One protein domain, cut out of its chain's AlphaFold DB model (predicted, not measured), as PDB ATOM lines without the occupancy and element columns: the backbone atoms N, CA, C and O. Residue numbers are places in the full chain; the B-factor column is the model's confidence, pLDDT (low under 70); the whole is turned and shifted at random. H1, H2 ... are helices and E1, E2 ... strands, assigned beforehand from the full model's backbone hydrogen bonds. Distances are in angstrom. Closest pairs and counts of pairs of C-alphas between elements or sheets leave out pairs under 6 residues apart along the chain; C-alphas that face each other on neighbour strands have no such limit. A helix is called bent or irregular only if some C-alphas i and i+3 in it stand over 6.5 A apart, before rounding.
ATOM      1  N   VAL A   6      -5.076   3.367 152.038       46.62
ATOM      2  CA  VAL A   6      -5.688   3.063 153.334       46.62
ATOM      3  C   VAL A   6      -4.557   2.722 154.292       46.62
ATOM      4  O   VAL A   6      -3.856   1.733 154.084       46.62
ATOM      5  N   LEU A   7      -4.354   3.543 155.318       47.28
ATOM      6  CA  LEU A   7      -3.331   3.287 156.325       47.28
ATOM      7  C   LEU A   7      -3.859   2.277 157.338       47.28
ATOM      8  O   LEU A   7      -4.877   2.505 157.983       47.28
ATOM      9  N   ALA A   8      -3.154   1.156 157.493       37.53
ATOM     10  CA  ALA A   8      -3.564   0.045 158.351       37.53
ATOM     11  C   ALA A   8      -3.768   0.455 159.829       37.53
ATOM     12  O   ALA A   8      -4.578  -0.151 160.525       37.53
ATOM     13  N   ALA A   9      -3.098   1.517 160.292       39.75
ATOM     14  CA  ALA A   9      -3.284   2.086 161.633       39.75
ATOM     15  C   ALA A   9      -4.464   3.089 161.755       39.75
ATOM     16  O   ALA A   9      -4.700   3.609 162.839       39.75
ATOM     17  N   TRP A  10      -5.197   3.374 160.669       48.28
ATOM     18  CA  TRP A  10      -6.111   4.528 160.562       48.28
ATOM     19  C   TRP A  10      -7.528   4.187 160.070       48.28
ATOM     20  O   TRP A  10      -8.352   5.086 159.896       48.28
ATOM     21  N   GLY A  11      -7.826   2.913 159.802       50.47
ATOM     22  CA  GLY A  11      -9.043   2.534 159.071       50.47
ATOM     23  C   GLY A  11      -9.096   3.137 157.654       50.47
ATOM     24  O   GLY A  11      -8.131   3.738 157.177       50.47
ATOM     25  N   LYS A  12     -10.228   2.984 156.953       46.16
ATOM     26  CA  LYS A  12     -10.532   3.513 155.601       46.16
ATOM     27  C   LYS A  12     -10.561   5.057 155.494       46.16
ATOM     28  O   LYS A  12     -11.278   5.590 154.645       46.16
ATOM     29  N   LEU A  13      -9.779   5.808 156.277       55.06
ATOM     30  CA  LEU A  13      -9.569   7.237 156.021       55.06
ATOM     31  C   LEU A  13      -8.920   7.405 154.642       55.06
ATOM     32  O   LEU A  13      -7.751   7.092 154.420       55.06
ATOM     33  N   LYS A  14      -9.724   7.870 153.684       69.12
ATOM     34  CA  LYS A  14      -9.340   8.026 152.282       69.12
ATOM     35  C   LYS A  14      -8.451   9.262 152.118       69.12
ATOM     36  O   LYS A  14      -8.944  10.316 151.718       69.12
ATOM     37  N   VAL A  15      -7.154   9.132 152.408       76.88
ATOM     38  CA  VAL A  15      -6.192  10.233 152.240       76.88
ATOM     39  C   VAL A  15      -6.001  10.531 150.755       76.88
ATOM     40  O   VAL A  15      -5.655   9.657 149.954       76.88
ATOM     41  N   GLN A  16      -6.249  11.780 150.381       84.50
ATOM     42  CA  GLN A  16      -6.009  12.284 149.036       84.50
ATOM     43  C   GLN A  16      -4.606  12.903 148.928       84.50
ATOM     44  O   GLN A  16      -4.070  13.406 149.917       84.50
ATOM     45  N   PRO A  17      -4.002  12.918 147.729       87.69
ATOM     46  CA  PRO A  17      -2.812  13.724 147.471       87.69
ATOM     47  C   PRO A  17      -3.062  15.222 147.711       87.69
ATOM     48  O   PRO A  17      -4.209  15.648 147.865       87.69
ATOM     49  N   ILE A  18      -1.996  16.024 147.638       87.44
ATOM     50  CA  ILE A  18      -2.055  17.486 147.783       87.44
ATOM     51  C   ILE A  18      -3.152  18.097 146.894       87.44
ATOM     52  O   ILE A  18      -3.362  17.688 145.737       87.44
ATOM     53  N   GLN A  19      -3.878  19.074 147.449       85.19
ATOM     54  CA  GLN A  19      -4.959  19.771 146.753       85.19
ATOM     55  C   GLN A  19      -4.446  20.483 145.501       85.19
ATOM     56  O   GLN A  19      -3.321  20.972 145.460       85.19
ATOM     57  N   LYS A  20      -5.293  20.559 144.465       81.00
ATOM     58  CA  LYS A  20      -4.896  21.025 143.127       81.00
ATOM     59  C   LYS A  20      -4.149  22.368 143.137       81.00
ATOM     60  O   LYS A  20      -3.178  22.501 142.404       81.00
ATOM     61  N   GLY A  21      -4.563  23.309 143.991       79.56
ATOM     62  CA  GLY A  21      -3.962  24.645 144.093       79.56
ATOM     63  C   GLY A  21      -2.480  24.663 144.485       79.56
ATOM     64  O   GLY A  21      -1.778  25.586 144.083       79.56
ATOM     65  N   ASP A  22      -1.996  23.631 145.181       82.56
ATOM     66  CA  ASP A  22      -0.648  23.614 145.767       82.56
ATOM     67  C   ASP A  22       0.296  22.616 145.073       82.56
ATOM     68  O   ASP A  22       1.513  22.646 145.275       82.56
ATOM     69  N   ARG A  23      -0.239  21.751 144.196       88.38
ATOM     70  CA  ARG A  23       0.518  20.685 143.511       88.38
ATOM     71  C   ARG A  23       1.711  21.215 142.731       88.38
ATOM     72  O   ARG A  23       2.810  20.686 142.868       88.38
ATOM     73  N   ALA A  24       1.485  22.231 141.897       86.69
ATOM     74  CA  ALA A  24       2.510  22.743 140.993       86.69
ATOM     75  C   ALA A  24       3.681  23.354 141.771       86.69
ATOM     76  O   ALA A  24       4.832  23.009 141.514       86.69
ATOM     77  N   THR A  25       3.381  24.192 142.766       83.44
ATOM     78  CA  THR A  25       4.386  24.791 143.655       83.44
ATOM     79  C   THR A  25       5.186  23.719 144.382       83.44
ATOM     80  O   THR A  25       6.411  23.798 144.421       83.44
ATOM     81  N   LYS A  26       4.522  22.681 144.903       85.94
ATOM     82  CA  LYS A  26       5.212  21.643 145.670       85.94
ATOM     83  C   LYS A  26       6.116  20.762 144.804       85.94
ATOM     84  O   LYS A  26       7.266  20.527 145.157       85.94
ATOM     85  N   VAL A  27       5.650  20.346 143.623       89.44
ATOM     86  CA  VAL A  27       6.499  19.629 142.651       89.44
ATOM     87  C   VAL A  27       7.688  20.477 142.230       89.44
ATOM     88  O   VAL A  27       8.807  19.978 142.151       89.44
ATOM     89  N   TRP A  28       7.456  21.761 141.972       86.44
ATOM     90  CA  TRP A  28       8.518  22.689 141.630       86.44
ATOM     91  C   TRP A  28       9.589  22.750 142.725       86.44
ATOM     92  O   TRP A  28      10.768  22.576 142.428       86.44
ATOM     93  N   GLN A  29       9.194  22.884 143.995       83.75
ATOM     94  CA  GLN A  29      10.123  22.823 145.127       83.75
ATOM     95  C   GLN A  29      10.924  21.512 145.132       83.75
ATOM     96  O   GLN A  29      12.149  21.558 145.207       83.75
ATOM     97  N   HIS A  30      10.280  20.358 144.949       87.62
ATOM     98  CA  HIS A  30      10.969  19.062 144.928       87.62
ATOM     99  C   HIS A  30      11.972  18.899 143.781       87.62
ATOM    100  O   HIS A  30      13.035  18.305 143.964       87.62
ATOM    101  N   LEU A  31      11.669  19.447 142.599       87.19
ATOM    102  CA  LEU A  31      12.567  19.371 141.445       87.19
ATOM    103  C   LEU A  31      13.866  20.147 141.660       87.19
ATOM    104  O   LEU A  31      14.903  19.756 141.115       87.19
ATOM    105  N   TYR A  32      13.831  21.239 142.423       81.50
ATOM    106  CA  TYR A  32      14.972  22.145 142.568       81.50
ATOM    107  C   TYR A  32      15.600  22.138 143.966       81.50
ATOM    108  O   TYR A  32      16.773  22.500 144.094       81.50
ATOM    109  N   ASN A  33      14.906  21.641 144.995       80.69
ATOM    110  CA  ASN A  33      15.491  21.417 146.310       80.69
ATOM    111  C   ASN A  33      16.313  20.118 146.327       80.69
ATOM    112  O   ASN A  33      15.846  19.039 146.694       80.69
ATOM    113  N   ARG A  34      17.593  20.231 145.956       78.38
ATOM    114  CA  ARG A  34      18.540  19.102 145.961       78.38
ATOM    115  C   ARG A  34      18.749  18.470 147.339       78.38
ATOM    116  O   ARG A  34      19.352  17.397 147.388       78.38
ATOM    117  N   ALA A  35      18.356  19.135 148.426       78.69
ATOM    118  CA  ALA A  35      18.462  18.590 149.773       78.69
ATOM    119  C   ALA A  35      17.448  17.467 150.021       78.69
ATOM    120  O   ALA A  35      17.762  16.508 150.729       78.69
ATOM    121  N   GLU A  36      16.269  17.563 149.407       82.69
ATOM    122  CA  GLU A  36      15.195  16.599 149.625       82.69
ATOM    123  C   GLU A  36      15.384  15.289 148.857       82.69
ATOM    124  O   GLU A  36      14.826  14.271 149.245       82.69
ATOM    125  N   ASP A  37      16.190  15.304 147.793       83.81
ATOM    126  CA  ASP A  37      16.609  14.120 147.032       83.81
ATOM    127  C   ASP A  37      15.474  13.118 146.749       83.81
ATOM    128  O   ASP A  37      15.508  11.944 147.125       83.81
ATOM    129  N   TRP A  38      14.429  13.604 146.078       86.69
ATOM    130  CA  TRP A  38      13.245  12.805 145.760       86.69
ATOM    131  C   TRP A  38      13.496  11.701 144.732       86.69
ATOM    132  O   TRP A  38      12.609  10.879 144.526       86.69
ATOM    133  N   GLY A  39      14.674  11.628 144.105       83.81
ATOM    134  CA  GLY A  39      14.932  10.709 142.991       83.81
ATOM    135  C   GLY A  39      14.779   9.229 143.333       83.81
ATOM    136  O   GLY A  39      14.361   8.456 142.484       83.81
ATOM    137  N   ALA A  40      15.053   8.833 144.578       78.69
ATOM    138  CA  ALA A  40      14.813   7.462 145.033       78.69
ATOM    139  C   ALA A  40      13.368   7.227 145.520       78.69
ATOM    140  O   ALA A  40      12.955   6.080 145.711       78.69
ATOM    141  N   LEU A  41      12.612   8.294 145.791       86.19
ATOM    142  CA  LEU A  41      11.237   8.245 146.299       86.19
ATOM    143  C   LEU A  41      10.214   8.239 145.162       86.19
ATOM    144  O   LEU A  41       9.206   7.537 145.238       86.19
ATOM    145  N   VAL A  42      10.476   9.013 144.107       87.56
ATOM    146  CA  VAL A  42       9.665   9.017 142.894       87.56
ATOM    147  C   VAL A  42      10.261   8.047 141.885       87.56
ATOM    148  O   VAL A  42      11.457   8.060 141.623       87.56
ATOM    149  N   GLU A  43       9.430   7.201 141.284       83.19
ATOM    150  CA  GLU A  43       9.841   6.256 140.234       83.19
ATOM    151  C   GLU A  43      10.029   6.977 138.886       83.19
ATOM    152  O   GLU A  43       9.427   6.622 137.875       83.19
ATOM    153  N   ALA A  44      10.810   8.057 138.887       86.38
ATOM    154  CA  ALA A  44      11.050   8.904 137.733       86.38
ATOM    155  C   ALA A  44      12.449   9.520 137.784       86.38
ATOM    156  O   ALA A  44      12.985   9.825 138.848       86.38
ATOM    157  N   ASP A  45      13.018   9.759 136.606       88.56
ATOM    158  CA  ASP A  45      14.264  10.503 136.487       88.56
ATOM    159  C   ASP A  45      14.004  11.997 136.731       88.56
ATOM    160  O   ASP A  45      13.489  12.709 135.865       88.56
ATOM    161  N   ILE A  46      14.379  12.472 137.922       88.31
ATOM    162  CA  ILE A  46      14.259  13.878 138.330       88.31
ATOM    163  C   ILE A  46      14.952  14.822 137.344       88.31
ATOM    164  O   ILE A  46      14.479  15.941 137.152       88.31
ATOM    165  N   SER A  47      16.050  14.397 136.715       87.88
ATOM    166  CA  SER A  47      16.760  15.231 135.742       87.88
ATOM    167  C   SER A  47      15.902  15.457 134.504       87.88
ATOM    168  O   SER A  47      15.783  16.596 134.064       87.88
ATOM    169  N   ASN A  48      15.226  14.413 134.015       90.88
ATOM    170  CA  ASN A  48      14.298  14.533 132.891       90.88
ATOM    171  C   ASN A  48      13.084  15.392 133.259       90.88
ATOM    172  O   ASN A  48      12.755  16.313 132.520       90.88
ATOM    173  N   LEU A  49      12.476  15.179 134.434       91.12
ATOM    174  CA  LEU A  49      11.350  16.010 134.891       91.12
ATOM    175  C   LEU A  49      11.737  17.491 135.021       91.12
ATOM    176  O   LEU A  49      10.940  18.383 134.720       91.12
ATOM    177  N   ARG A  50      12.971  17.768 135.462       89.62
ATOM    178  CA  ARG A  50      13.511  19.127 135.527       89.62
ATOM    179  C   ARG A  50      13.697  19.707 134.128       89.62
ATOM    180  O   ARG A  50      13.209  20.803 133.882       89.62
ATOM    181  N   SER A  51      14.344  18.979 133.218       89.44
ATOM    182  CA  SER A  51      14.539  19.421 131.832       89.44
ATOM    183  C   SER A  51      13.214  19.685 131.111       89.44
ATOM    184  O   SER A  51      13.090  20.708 130.443       89.44
ATOM    185  N   ASP A  52      12.207  18.831 131.303       90.00
ATOM    186  CA  ASP A  52      10.856  19.035 130.766       90.00
ATOM    187  C   ASP A  52      10.221  20.313 131.330       90.00
ATOM    188  O   ASP A  52       9.649  21.120 130.595       90.00
ATOM    189  N   SER A  53      10.365  20.531 132.640       87.69
ATOM    190  CA  SER A  53       9.856  21.726 133.315       87.69
ATOM    191  C   SER A  53      10.529  23.002 132.798       87.69
ATOM    192  O   SER A  53       9.842  23.973 132.477       87.69
ATOM    193  N   GLU A  54      11.856  23.007 132.660       88.00
ATOM    194  CA  GLU A  54      12.621  24.136 132.111       88.00
ATOM    195  C   GLU A  54      12.243  24.416 130.648       88.00
ATOM    196  O   GLU A  54      12.026  25.572 130.277       88.00
ATOM    197  N   ALA A  55      12.071  23.372 129.828       87.12
ATOM    198  CA  ALA A  55      11.623  23.497 128.440       87.12
ATOM    199  C   ALA A  55      10.202  24.081 128.323       87.12
ATOM    200  O   ALA A  55       9.902  24.797 127.367       87.12
ATOM    201  N   CYS A  56       9.340  23.835 129.313       85.31
ATOM    202  CA  CYS A  56       8.017  24.454 129.430       85.31
ATOM    203  C   CYS A  56       8.028  25.836 130.110       85.31
ATOM    204  O   CYS A  56       6.965  26.389 130.396       85.31
ATOM    205  N   GLY A  57       9.207  26.419 130.350       78.75
ATOM    206  CA  GLY A  57       9.356  27.766 130.898       78.75
ATOM    207  C   GLY A  57       9.188  27.852 132.415       78.75
ATOM    208  O   GLY A  57       8.976  28.948 132.938       78.75
ATOM    209  N   CYS A  58       9.268  26.730 133.136       78.81
ATOM    210  CA  CYS A  58       9.345  26.757 134.590       78.81
ATOM    211  C   CYS A  58      10.731  27.284 135.006       78.81
ATOM    212  O   CYS A  58      11.746  26.715 134.603       78.81
ATOM    213  N   PRO A  59      10.814  28.351 135.815       73.38
ATOM    214  CA  PRO A  59      12.101  28.867 136.261       73.38
ATOM    215  C   PRO A  59      12.748  27.886 137.249       73.38
ATOM    216  O   PRO A  59      12.033  27.293 138.050       73.38
ATOM    217  N   PRO A  60      14.073  27.734 137.293       72.19
ATOM    218  CA  PRO A  60      14.725  27.093 138.433       72.19
ATOM    219  C   PRO A  60      14.568  27.957 139.709       72.19
ATOM    220  O   PRO A  60      14.695  29.180 139.641       72.19
ATOM    221  N   VAL A  61      14.266  27.355 140.872       62.69
ATOM    222  CA  VAL A  61      14.152  28.025 142.202       62.69
ATOM    223  C   VAL A  61      15.495  28.708 142.591       62.69
ATOM    224  O   VAL A  61      16.518  28.029 142.517       62.69
ATOM    225  N   PRO A  62      15.559  29.985 143.057       50.50
ATOM    226  CA  PRO A  62      15.187  31.187 142.304       50.50
ATOM    227  C   PRO A  62      16.189  32.371 142.413       50.50
ATOM    228  O   PRO A  62      17.064  32.456 143.272       50.50
ATOM    229  N   VAL A  63      15.939  33.372 141.563       46.75
ATOM    230  CA  VAL A  63      16.550  34.715 141.479       46.75
ATOM    231  C   VAL A  63      16.125  35.664 142.633       46.75
ATOM    232  O   VAL A  63      16.645  36.775 142.715       46.75
ATOM    233  N   LYS A  64      15.231  35.246 143.553       40.19
ATOM    234  CA  LYS A  64      14.968  35.820 144.901       40.19
ATOM    235  C   LYS A  64      13.915  34.979 145.666       40.19
ATOM    236  O   LYS A  64      13.026  34.443 145.013       40.19
ATOM    237  N   PRO A  65      13.928  34.920 147.016       43.69
ATOM    238  CA  PRO A  65      13.071  34.033 147.835       43.69
ATOM    239  C   PRO A  65      11.567  34.376 147.901       43.69
ATOM    240  O   PRO A  65      10.871  33.853 148.763       43.69
ATOM    241  N   ARG A  66      11.064  35.317 147.091       42.69
ATOM    242  CA  ARG A  66       9.796  36.027 147.370       42.69
ATOM    243  C   ARG A  66       8.584  35.622 146.538       42.69
ATOM    244  O   ARG A  66       7.507  36.135 146.821       42.69
ATOM    245  N   ASP A  67       8.725  34.724 145.569       43.19
ATOM    246  CA  ASP A  67       7.638  34.441 144.634       43.19
ATOM    247  C   ASP A  67       7.245  32.955 144.678       43.19
ATOM    248  O   ASP A  67       8.067  32.078 144.401       43.19
ATOM    249  N   ARG A  68       5.954  32.678 144.942       53.59
ATOM    250  CA  ARG A  68       5.270  31.470 144.429       53.59
ATOM    251  C   ARG A  68       5.641  31.307 142.958       53.59
ATOM    252  O   ARG A  68       5.781  32.344 142.315       53.59
ATOM    253  N   LEU A  69       5.730  30.069 142.439       53.88
ATOM    254  CA  LEU A  69       6.049  29.756 141.029       53.88
ATOM    255  C   LEU A  69       5.605  30.921 140.121       53.88
ATOM    256  O   LEU A  69       4.396  31.071 139.906       53.88
ATOM    257  N   PRO A  70       6.528  31.813 139.705       53.53
ATOM    258  CA  PRO A  70       6.154  33.145 139.242       53.53
ATOM    259  C   PRO A  70       5.372  32.947 137.967       53.53
ATOM    260  O   PRO A  70       5.983  32.476 137.017       53.53
ATOM    261  N   ILE A  71       4.052  33.200 138.024       53.12
ATOM    262  CA  ILE A  71       3.002  32.771 137.079       53.12
ATOM    263  C   ILE A  71       3.616  32.371 135.738       53.12
ATOM    264  O   ILE A  71       3.687  33.153 134.789       53.12
ATOM    265  N   SER A  72       4.138  31.150 135.696       54.03
ATOM    266  CA  SER A  72       4.700  30.581 134.489       54.03
ATOM    267  C   SER A  72       3.492  30.183 133.658       54.03
ATOM    268  O   SER A  72       2.402  29.969 134.199       54.03
ATOM    269  N   GLY A  73       3.630  30.210 132.332       62.84
ATOM    270  CA  GLY A  73       2.501  29.998 131.425       62.84
ATOM    271  C   GLY A  73       1.646  28.797 131.848       62.84
ATOM    272  O   GLY A  73       2.152  27.857 132.462       62.84
ATOM    273  N   LYS A  74       0.345  28.821 131.518       73.88
ATOM    274  CA  LYS A  74      -0.614  27.749 131.864       73.88
ATOM    275  C   LYS A  74      -0.057  26.338 131.601       73.88
ATOM    276  O   LYS A  74      -0.395  25.410 132.329       73.88
ATOM    277  N   ASP A  75       0.829  26.211 130.617       82.00
ATOM    278  CA  ASP A  75       1.514  24.981 130.229       82.00
ATOM    279  C   ASP A  75       2.523  24.462 131.275       82.00
ATOM    280  O   ASP A  75       2.536  23.259 131.532       82.00
ATOM    281  N   CYS A  76       3.312  25.326 131.936       84.19
ATOM    282  CA  CYS A  76       4.223  24.918 133.021       84.19
ATOM    283  C   CYS A  76       3.432  24.427 134.239       84.19
ATOM    284  O   CYS A  76       3.697  23.343 134.755       84.19
ATOM    285  N   VAL A  77       2.407  25.174 134.664       85.62
ATOM    286  CA  VAL A  77       1.544  24.761 135.785       85.62
ATOM    287  C   VAL A  77       0.879  23.418 135.481       85.62
ATOM    288  O   VAL A  77       0.932  22.507 136.304       85.62
ATOM    289  N   ALA A  78       0.324  23.253 134.277       88.56
ATOM    290  CA  ALA A  78      -0.281  21.994 133.852       88.56
ATOM    291  C   ALA A  78       0.736  20.841 133.766       88.56
ATOM    292  O   ALA A  78       0.395  19.693 134.053       88.56
ATOM    293  N   LEU A  79       1.987  21.105 133.374       91.56
ATOM    294  CA  LEU A  79       3.049  20.098 133.389       91.56
ATOM    295  C   LEU A  79       3.398  19.670 134.821       91.56
ATOM    296  O   LEU A  79       3.424  18.473 135.097       91.56
ATOM    297  N   LEU A  80       3.593  20.616 135.739       91.12
ATOM    298  CA  LEU A  80       3.903  20.318 137.140       91.12
ATOM    299  C   LEU A  80       2.740  19.595 137.841       91.12
ATOM    300  O   LEU A  80       2.969  18.652 138.596       91.12
ATOM    301  N   GLU A  81       1.488  19.964 137.547       91.81
ATOM    302  CA  GLU A  81       0.308  19.212 137.993       91.81
ATOM    303  C   GLU A  81       0.322  17.771 137.461       91.81
ATOM    304  O   GLU A  81       0.055  16.837 138.220       91.81
ATOM    305  N   ARG A  82       0.693  17.556 136.190       92.44
ATOM    306  CA  ARG A  82       0.853  16.202 135.636       92.44
ATOM    307  C   ARG A  82       1.975  15.439 136.334       92.44
ATOM    308  O   ARG A  82       1.765  14.283 136.687       92.44
ATOM    309  N   HIS A  83       3.128  16.054 136.583       93.81
ATOM    310  CA  HIS A  83       4.204  15.417 137.346       93.81
ATOM    311  C   HIS A  83       3.752  15.045 138.763       93.81
ATOM    312  O   HIS A  83       4.082  13.962 139.249       93.81
ATOM    313  N   HIS A  84       2.937  15.887 139.406       93.94
ATOM    314  CA  HIS A  84       2.332  15.549 140.689       93.94
ATOM    315  C   HIS A  84       1.443  14.309 140.576       93.94
ATOM    316  O   HIS A  84       1.559  13.385 141.374       93.94
ATOM    317  N   GLU A  85       0.548  14.272 139.592       92.25
ATOM    318  CA  GLU A  85      -0.402  13.170 139.440       92.25
ATOM    319  C   GLU A  85       0.262  11.827 139.122       92.25
ATOM    320  O   GLU A  85      -0.222  10.789 139.573       92.25
ATOM    321  N   HIS A  86       1.363  11.840 138.368       92.25
ATOM    322  CA  HIS A  86       2.025  10.620 137.904       92.25
ATOM    323  C   HIS A  86       3.157  10.146 138.820       92.25
ATOM    324  O   HIS A  86       3.431   8.949 138.847       92.25
ATOM    325  N   HIS A  87       3.800  11.047 139.571       93.44
ATOM    326  CA  HIS A  87       5.021  10.718 140.312       93.44
ATOM    327  C   HIS A  87       4.912  11.056 141.801       93.44
ATOM    328  O   HIS A  87       4.953  10.159 142.641       93.44
ATOM    329  N   TYR A  88       4.716  12.330 142.141       92.12
ATOM    330  CA  TYR A  88       4.825  12.785 143.530       92.12
ATOM    331  C   TYR A  88       3.617  12.428 144.400       92.12
ATOM    332  O   TYR A  88       3.781  11.875 145.480       92.12
ATOM    333  N   GLY A  89       2.396  12.670 143.921       90.94
ATOM    334  CA  GLY A  89       1.170  12.299 144.627       90.94
ATOM    335  C   GLY A  89       1.135  10.807 144.988       90.94
ATOM    336  O   GLY A  89       0.909  10.483 146.154       90.94
ATOM    337  N   PRO A  90       1.410   9.893 144.037       91.06
ATOM    338  CA  PRO A  90       1.579   8.472 144.335       91.06
ATOM    339  C   PRO A  90       2.705   8.171 145.334       91.06
ATOM    340  O   PRO A  90       2.522   7.306 146.190       91.06
ATOM    341  N   ALA A  91       3.845   8.868 145.258       91.38
ATOM    342  CA  ALA A  91       4.947   8.688 146.204       91.38
ATOM    343  C   ALA A  91       4.542   9.073 147.636       91.38
ATOM    344  O   ALA A  91       4.771   8.288 148.549       91.38
ATOM    345  N   TYR A  92       3.859  10.207 147.843       90.25
ATOM    346  CA  TYR A  92       3.400  10.618 149.180       90.25
ATOM    347  C   TYR A  92       2.476   9.576 149.807       90.25
ATOM    348  O   TYR A  92       2.628   9.212 150.971       90.25
ATOM    349  N   LEU A  93       1.517   9.077 149.023       87.94
ATOM    350  CA  LEU A  93       0.565   8.081 149.496       87.94
ATOM    351  C   LEU A  93       1.243   6.738 149.800       87.94
ATOM    352  O   LEU A  93       0.890   6.084 150.778       87.94
ATOM    353  N   ARG A  94       2.226   6.337 148.987       87.44
ATOM    354  CA  ARG A  94       3.027   5.132 149.226       87.44
ATOM    355  C   ARG A  94       3.834   5.243 150.512       87.44
ATOM    356  O   ARG A  94       3.810   4.316 151.305       87.44
ATOM    357  N   GLU A  95       4.494   6.378 150.722       88.31
ATOM    358  CA  GLU A  95       5.293   6.653 151.915       88.31
ATOM    359  C   GLU A  95       4.446   6.646 153.191       88.31
ATOM    360  O   GLU A  95       4.842   6.054 154.195       88.31
ATOM    361  N   LEU A  96       3.241   7.222 153.141       84.19
ATOM    362  CA  LEU A  96       2.278   7.087 154.230       84.19
ATOM    363  C   LEU A  96       1.986   5.605 154.518       84.19
ATOM    364  O   LEU A  96       1.999   5.202 155.677       84.19
ATOM    365  N   GLY A  97       1.759   4.804 153.470       75.88
ATOM    366  CA  GLY A  97       1.436   3.374 153.550       75.88
ATOM    367  C   GLY A  97       2.594   2.432 153.881       75.88
ATOM    368  O   GLY A  97       2.355   1.230 153.974       75.88
ATOM    369  N   SER A  98       3.818   2.937 154.039       79.06
ATOM    370  CA  SER A  98       4.991   2.114 154.336       79.06
ATOM    371  C   SER A  98       4.931   1.504 155.741       79.06
ATOM    372  O   SER A  98       4.640   2.187 156.727       79.06
ATOM    373  N   ASP A  99       5.290   0.223 155.849       74.25
ATOM    374  CA  ASP A  99       5.450  -0.451 157.138       74.25
ATOM    375  C   ASP A  99       6.518   0.264 157.978       74.25
ATOM    376  O   ASP A  99       7.645   0.474 157.534       74.25
ATOM    377  N   GLY A 100       6.164   0.645 159.209       69.94
ATOM    378  CA  GLY A 100       7.044   1.399 160.108       69.94
ATOM    379  C   GLY A 100       6.866   2.920 160.065       69.94
ATOM    380  O   GLY A 100       7.545   3.616 160.824       69.94
ATOM    381  N   THR A 101       5.944   3.447 159.248       79.38
ATOM    382  CA  THR A 101       5.561   4.865 159.308       79.38
ATOM    383  C   THR A 101       4.960   5.198 160.672       79.38
ATOM    384  O   THR A 101       3.948   4.636 161.093       79.38
ATOM    385  N   ARG A 102       5.605   6.131 161.374       81.06
ATOM    386  CA  ARG A 102       5.156   6.653 162.668       81.06
ATOM    387  C   ARG A 102       4.234   7.830 162.445       81.06
ATOM    388  O   ARG A 102       4.457   8.625 161.540       81.06
ATOM    389  N   VAL A 103       3.216   7.952 163.282       78.88
ATOM    390  CA  VAL A 103       2.150   8.935 163.109       78.88
ATOM    391  C   VAL A 103       1.818   9.526 164.456       78.88
ATOM    392  O   VAL A 103       1.641   8.790 165.423       78.88
ATOM    393  N   SER A 104       1.724  10.847 164.511       78.69
ATOM    394  CA  SER A 104       1.200  11.532 165.680       78.69
ATOM    395  C   SER A 104       0.537  12.831 165.272       78.69
ATOM    396  O   SER A 104       0.876  13.445 164.258       78.69
ATOM    397  N   ARG A 105      -0.403  13.260 166.098       76.88
ATOM    398  CA  ARG A 105      -1.001  14.579 166.009       76.88
ATOM    399  C   ARG A 105      -0.045  15.626 166.543       76.88
ATOM    400  O   ARG A 105       0.710  15.370 167.482       76.88
ATOM    401  N   GLN A 106      -0.073  16.795 165.920       71.88
ATOM    402  CA  GLN A 106       0.616  17.962 166.444       71.88
ATOM    403  C   GLN A 106      -0.274  18.637 167.479       71.88
ATOM    404  O   GLN A 106      -1.472  18.802 167.272       71.88
ATOM    405  N   LYS A 107       0.316  19.034 168.606       67.81
ATOM    406  CA  LYS A 107      -0.425  19.651 169.709       67.81
ATOM    407  C   LYS A 107      -1.070  20.986 169.312       67.81
ATOM    408  O   LYS A 107      -2.195  21.255 169.718       67.81
ATOM    409  N   GLU A 108      -0.360  21.784 168.517       66.88
ATOM    410  CA  GLU A 108      -0.773  23.142 168.124       66.88
ATOM    411  C   GLU A 108      -1.716  23.178 166.922       66.88
ATOM    412  O   GLU A 108      -2.508  24.105 166.766       66.88
ATOM    413  N   THR A 109      -1.632  22.156 166.078       69.31
ATOM    414  CA  THR A 109      -2.469  21.941 164.897       69.31
ATOM    415  C   THR A 109      -3.113  20.567 165.020       69.31
ATOM    416  O   THR A 109      -2.773  19.644 164.280       69.31
ATOM    417  N   PRO A 110      -4.019  20.377 165.993       67.00
ATOM    418  CA  PRO A 110      -4.645  19.088 166.250       67.00
ATOM    419  C   PRO A 110      -5.473  18.569 165.066       67.00
ATOM    420  O   PRO A 110      -5.738  17.377 164.964       67.00
ATOM    421  N   GLU A 111      -5.868  19.418 164.127       71.69
ATOM    422  CA  GLU A 111      -6.450  19.008 162.849       71.69
ATOM    423  C   GLU A 111      -5.429  18.429 161.851       71.69
ATOM    424  O   GLU A 111      -5.828  17.990 160.771       71.69
ATOM    425  N   HIS A 112      -4.134  18.444 162.171       82.19
ATOM    426  CA  HIS A 112      -3.052  17.897 161.360       82.19
ATOM    427  C   HIS A 112      -2.429  16.672 162.032       82.19
ATOM    428  O   HIS A 112      -2.258  16.593 163.251       82.19
ATOM    429  N   LEU A 113      -2.028  15.720 161.201       82.44
ATOM    430  CA  LEU A 113      -1.183  14.603 161.593       82.44
ATOM    431  C   LEU A 113       0.157  14.742 160.901       82.44
ATOM    432  O   LEU A 113       0.209  14.944 159.690       82.44
ATOM    433  N   LEU A 114       1.232  14.577 161.659       87.19
ATOM    434  CA  LEU A 114       2.575  14.508 161.119       87.19
ATOM    435  C   LEU A 114       3.044  13.055 161.140       87.19
ATOM    436  O   LEU A 114       3.076  12.395 162.184       87.19
ATOM    437  N   CYS A 115       3.426  12.564 159.970       88.62
ATOM    438  CA  CYS A 115       3.918  11.211 159.769       88.62
ATOM    439  C   CYS A 115       5.430  11.242 159.528       88.62
ATOM    440  O   CYS A 115       5.905  12.105 158.796       88.62
ATOM    441  N   CYS A 116       6.172  10.295 160.096       89.75
ATOM    442  CA  CYS A 116       7.593  10.075 159.839       89.75
ATOM    443  C   CYS A 116       7.790   8.686 159.237       89.75
ATOM    444  O   CYS A 116       7.515   7.677 159.890       89.75
ATOM    445  N   THR A 117       8.270   8.633 157.999       91.00
ATOM    446  CA  THR A 117       8.367   7.393 157.219       91.00
ATOM    447  C   THR A 117       9.750   6.756 157.379       91.00
ATOM    448  O   THR A 117      10.717   7.476 157.650       91.00
ATOM    449  N   PRO A 118       9.903   5.432 157.179       86.19
ATOM    450  CA  PRO A 118      11.193   4.741 157.290       86.19
ATOM    451  C   PRO A 118      12.280   5.258 156.340       86.19
ATOM    452  O   PRO A 118      13.460   5.040 156.582       86.19
ATOM    453  N   ARG A 119      11.899   5.948 155.257       90.69
ATOM    454  CA  ARG A 119      12.825   6.527 154.268       90.69
ATOM    455  C   ARG A 119      13.108   8.009 154.516       90.69
ATOM    456  O   ARG A 119      13.620   8.706 153.632       90.69
ATOM    457  N   GLY A 120      12.745   8.494 155.705       92.12
ATOM    458  CA  GLY A 120      13.037   9.838 156.186       92.12
ATOM    459  C   GLY A 120      12.208  10.942 155.547       92.12
ATOM    460  O   GLY A 120      12.711  12.053 155.374       92.12
ATOM    461  N   VAL A 121      10.959  10.645 155.187       93.38
ATOM    462  CA  VAL A 121       9.996  11.646 154.718       93.38
ATOM    463  C   VAL A 121       9.091  12.045 155.877       93.38
ATOM    464  O   VAL A 121       8.559  11.191 156.588       93.38
ATOM    465  N   LEU A 122       8.912  13.350 156.063       93.31
ATOM    466  CA  LEU A 122       7.862  13.908 156.899       93.31
ATOM    467  C   LEU A 122       6.655  14.228 156.026       93.31
ATOM    468  O   LEU A 122       6.781  14.948 155.037       93.31
ATOM    469  N   VAL A 123       5.493  13.679 156.374       93.19
ATOM    470  CA  VAL A 123       4.241  13.897 155.638       93.19
ATOM    471  C   VAL A 123       3.196  14.463 156.586       93.19
ATOM    472  O   VAL A 123       2.789  13.795 157.534       93.19
ATOM    473  N   SER A 124       2.761  15.692 156.322       91.69
ATOM    474  CA  SER A 124       1.670  16.340 157.045       91.69
ATOM    475  C   SER A 124       0.343  16.058 156.347       91.69
ATOM    476  O   SER A 124       0.223  16.214 155.128       91.69
ATOM    477  N   VAL A 125      -0.658  15.625 157.109       88.62
ATOM    478  CA  VAL A 125      -1.994  15.255 156.632       88.62
ATOM    479  C   VAL A 125      -3.037  16.083 157.369       88.62
ATOM    480  O   VAL A 125      -3.123  16.041 158.592       88.62
ATOM    481  N   GLY A 126      -3.864  16.800 156.616       86.06
ATOM    482  CA  GLY A 126      -4.992  17.554 157.140       86.06
ATOM    483  C   GLY A 126      -6.195  16.640 157.298       86.06
ATOM    484  O   GLY A 126      -6.561  15.921 156.369       86.06
ATOM    485  N   LEU A 127      -6.822  16.680 158.470       75.69
ATOM    486  CA  LEU A 127      -7.949  15.817 158.821       75.69
ATOM    487  C   LEU A 127      -9.316  16.401 158.467       75.69
ATOM    488  O   LEU A 127     -10.325  15.701 158.557       75.69
ATOM    489  N   LYS A 128      -9.372  17.668 158.051       73.38
ATOM    490  CA  LYS A 128     -10.618  18.280 157.581       73.38
ATOM    491  C   LYS A 128     -11.017  17.654 156.240       73.38
ATOM    492  O   LYS A 128     -10.176  17.610 155.345       73.38
ATOM    493  N   PRO A 129     -12.269  17.199 156.060       65.50
ATOM    494  CA  PRO A 129     -12.724  16.674 154.780       65.50
ATOM    495  C   PRO A 129     -12.581  17.708 153.642       65.50
ATOM    496  O   PRO A 129     -13.017  18.850 153.800       65.50
ATOM    497  N   PRO A 130     -12.026  17.326 152.476       71.88
ATOM    498  CA  PRO A 130     -11.422  16.026 152.190       71.88
ATOM    499  C   PRO A 130     -10.061  15.861 152.884       71.88
ATOM    500  O   PRO A 130      -9.188  16.713 152.737       71.88
ATOM    501  N   VAL A 131      -9.861  14.724 153.562       78.31
ATOM    502  CA  VAL A 131      -8.576  14.382 154.193       78.31
ATOM    503  C   VAL A 131      -7.501  14.307 153.117       78.31
ATOM    504  O   VAL A 131      -7.624  13.527 152.166       78.31
ATOM    505  N   CYS A 132      -6.453  15.114 153.241       86.19
ATOM    506  CA  CYS A 132      -5.428  15.218 152.212       86.19
ATOM    507  C   CYS A 132      -4.040  15.474 152.787       86.19
ATOM    508  O   CYS A 132      -3.889  16.049 153.862       86.19
ATOM    509  N   VAL A 133      -3.016  15.090 152.026       90.19
ATOM    510  CA  VAL A 133      -1.643  15.535 152.275       90.19
ATOM    511  C   VAL A 133      -1.600  17.060 152.151       90.19
ATOM    512  O   VAL A 133      -2.038  17.607 151.140       90.19
ATOM    513  N   LEU A 134      -1.093  17.739 153.176       89.00
ATOM    514  CA  LEU A 134      -0.861  19.186 153.176       89.00
ATOM    515  C   LEU A 134       0.530  19.499 152.634       89.00
ATOM    516  O   LEU A 134       0.694  20.367 151.783       89.00
ATOM    517  N   THR A 135       1.526  18.743 153.091       91.31
ATOM    518  CA  THR A 135       2.895  18.804 152.587       91.31
ATOM    519  C   THR A 135       3.610  17.476 152.826       91.31
ATOM    520  O   THR A 135       3.246  16.707 153.717       91.31
ATOM    521  N   ALA A 136       4.628  17.202 152.021       92.12
ATOM    522  CA  ALA A 136       5.582  16.126 152.230       92.12
ATOM    523  C   ALA A 136       6.979  16.675 151.950       92.12
ATOM    524  O   ALA A 136       7.151  17.429 150.995       92.12
ATOM    525  N   PHE A 137       7.971  16.343 152.765       91.19
ATOM    526  CA  PHE A 137       9.346  16.800 152.564       91.19
ATOM    527  C   PHE A 137      10.333  15.886 153.285       91.19
ATOM    528  O   PHE A 137       9.990  15.218 154.262       91.19
ATOM    529  N   ARG A 138      11.585  15.868 152.824       90.69
ATOM    530  CA  ARG A 138      12.696  15.386 153.649       90.69
ATOM    531  C   ARG A 138      13.295  16.585 154.395       90.69
ATOM    532  O   ARG A 138      13.507  17.615 153.759       90.69
TER     533      ARG A 138
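AT A GLANCE: This is residues 6 to 138 of the 489 residues of an uncharacterized protein of Myxococcaceae bacterium (UniProt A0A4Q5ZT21). A twisted sheet of four strands makes one end of an elongated body, and H1, H2 and the arm H3a make a helical group at the other end. The bent helix H3 joins the two: its first arm, H3a, packs on H1 and H2, and its second arm, H3b, crosses one face of the sheet near the edge strand E4. The 133 printed residues hold three named helices and then four named strands, in the order H1 H2 H3 E1 E2 E3 E4; the sheet's order is E1 E2 E3 E4, antiparallel throughout. The class is mixed, helices and strands, with under half of the residues in named elements. The whole is compact, with a radius of gyration of the C-alphas of 15.1 A and spans of 42 by 27 by 24 A.

IN THESE COORDINATES: The strands are E1, residues 102 to 105; E2, residues 112 to 116, 13.3 A; E3, residues 122 to 126, 13.4 A; and E4, residues 132 to 137, 14.9 A, ending at C-alpha 137 (9.346, 16.800, 152.564). H3, residues 74 to 96, was assigned as one helix by its hydrogen bonds but is bent: C-alphas 86 and 89 are 7.0 A apart. Its arms are H3a, residues 74 to 86, 18.4 A, and H3b, residues 89 to 96, 11.0 A. H1, residues 20 to 32, 19.9 A, begins at C-alpha 20 (-4.896, 21.025, 143.127) and is irregular, with C-alphas 21 and 24 7.4 A apart. H2 is residues 46 to 55, 14.0 A.

HOW THE PARTS SIT: The strands form a meander, each the antiparallel neighbour of the one before, and the sheet is only just strongly twisted, with C-alphas up to 4.3 A off its best plane. Within hydrogen-bond range are N 104 and O 114 of E1 and E2, 3.1 A; N 115 and O 123 of E2 and E3, 2.8 A; and N 124 and O 135 of E3 and E4, 2.8 A. H3b is on the sheet at a height over the sheet of 9.2 A, over E4 and only just over E3, with 3 of its C-alphas on E3. It runs across the strands, at 83 degrees to E4 on the local plane; C-alphas 92 and 136, the closest of H3b and E4, are 6.7 A apart. H3a and H3b stand at a steep tilt of 37 degrees, only just past shallow. H1 only grazes the sheet, with residues 22 to 30. It touches H3a about perpendicular, at 84 degrees, the closest C-alphas being those of Ala 24 and Leu 80, 4.8 A. H2 and H3a, a helical hairpin, touch at a shallow tilt of 17 degrees, opposite ways, closest at C-alphas 53 and 76, 6.5 A. H1 touches H2 with residues 31 to 32 alone, closest at C-alphas 31 and 50, 6.0 A. Every O i to N i+4 pair is within hydrogen-bond range in H2, H3a and H3b; in H1, 7 of 9 are.

THE WHOLE: The farthest C-alphas, those of Gly 11 and Val 63, are 44.7 A apart. The printed part has no cut. The links H1 to H2 and H2 to H3 are long. Mean pLDDT of the printed part is 78.8; residues 6 to 14, 61 to 73, 100, 107 to 110 and 129 are under 70.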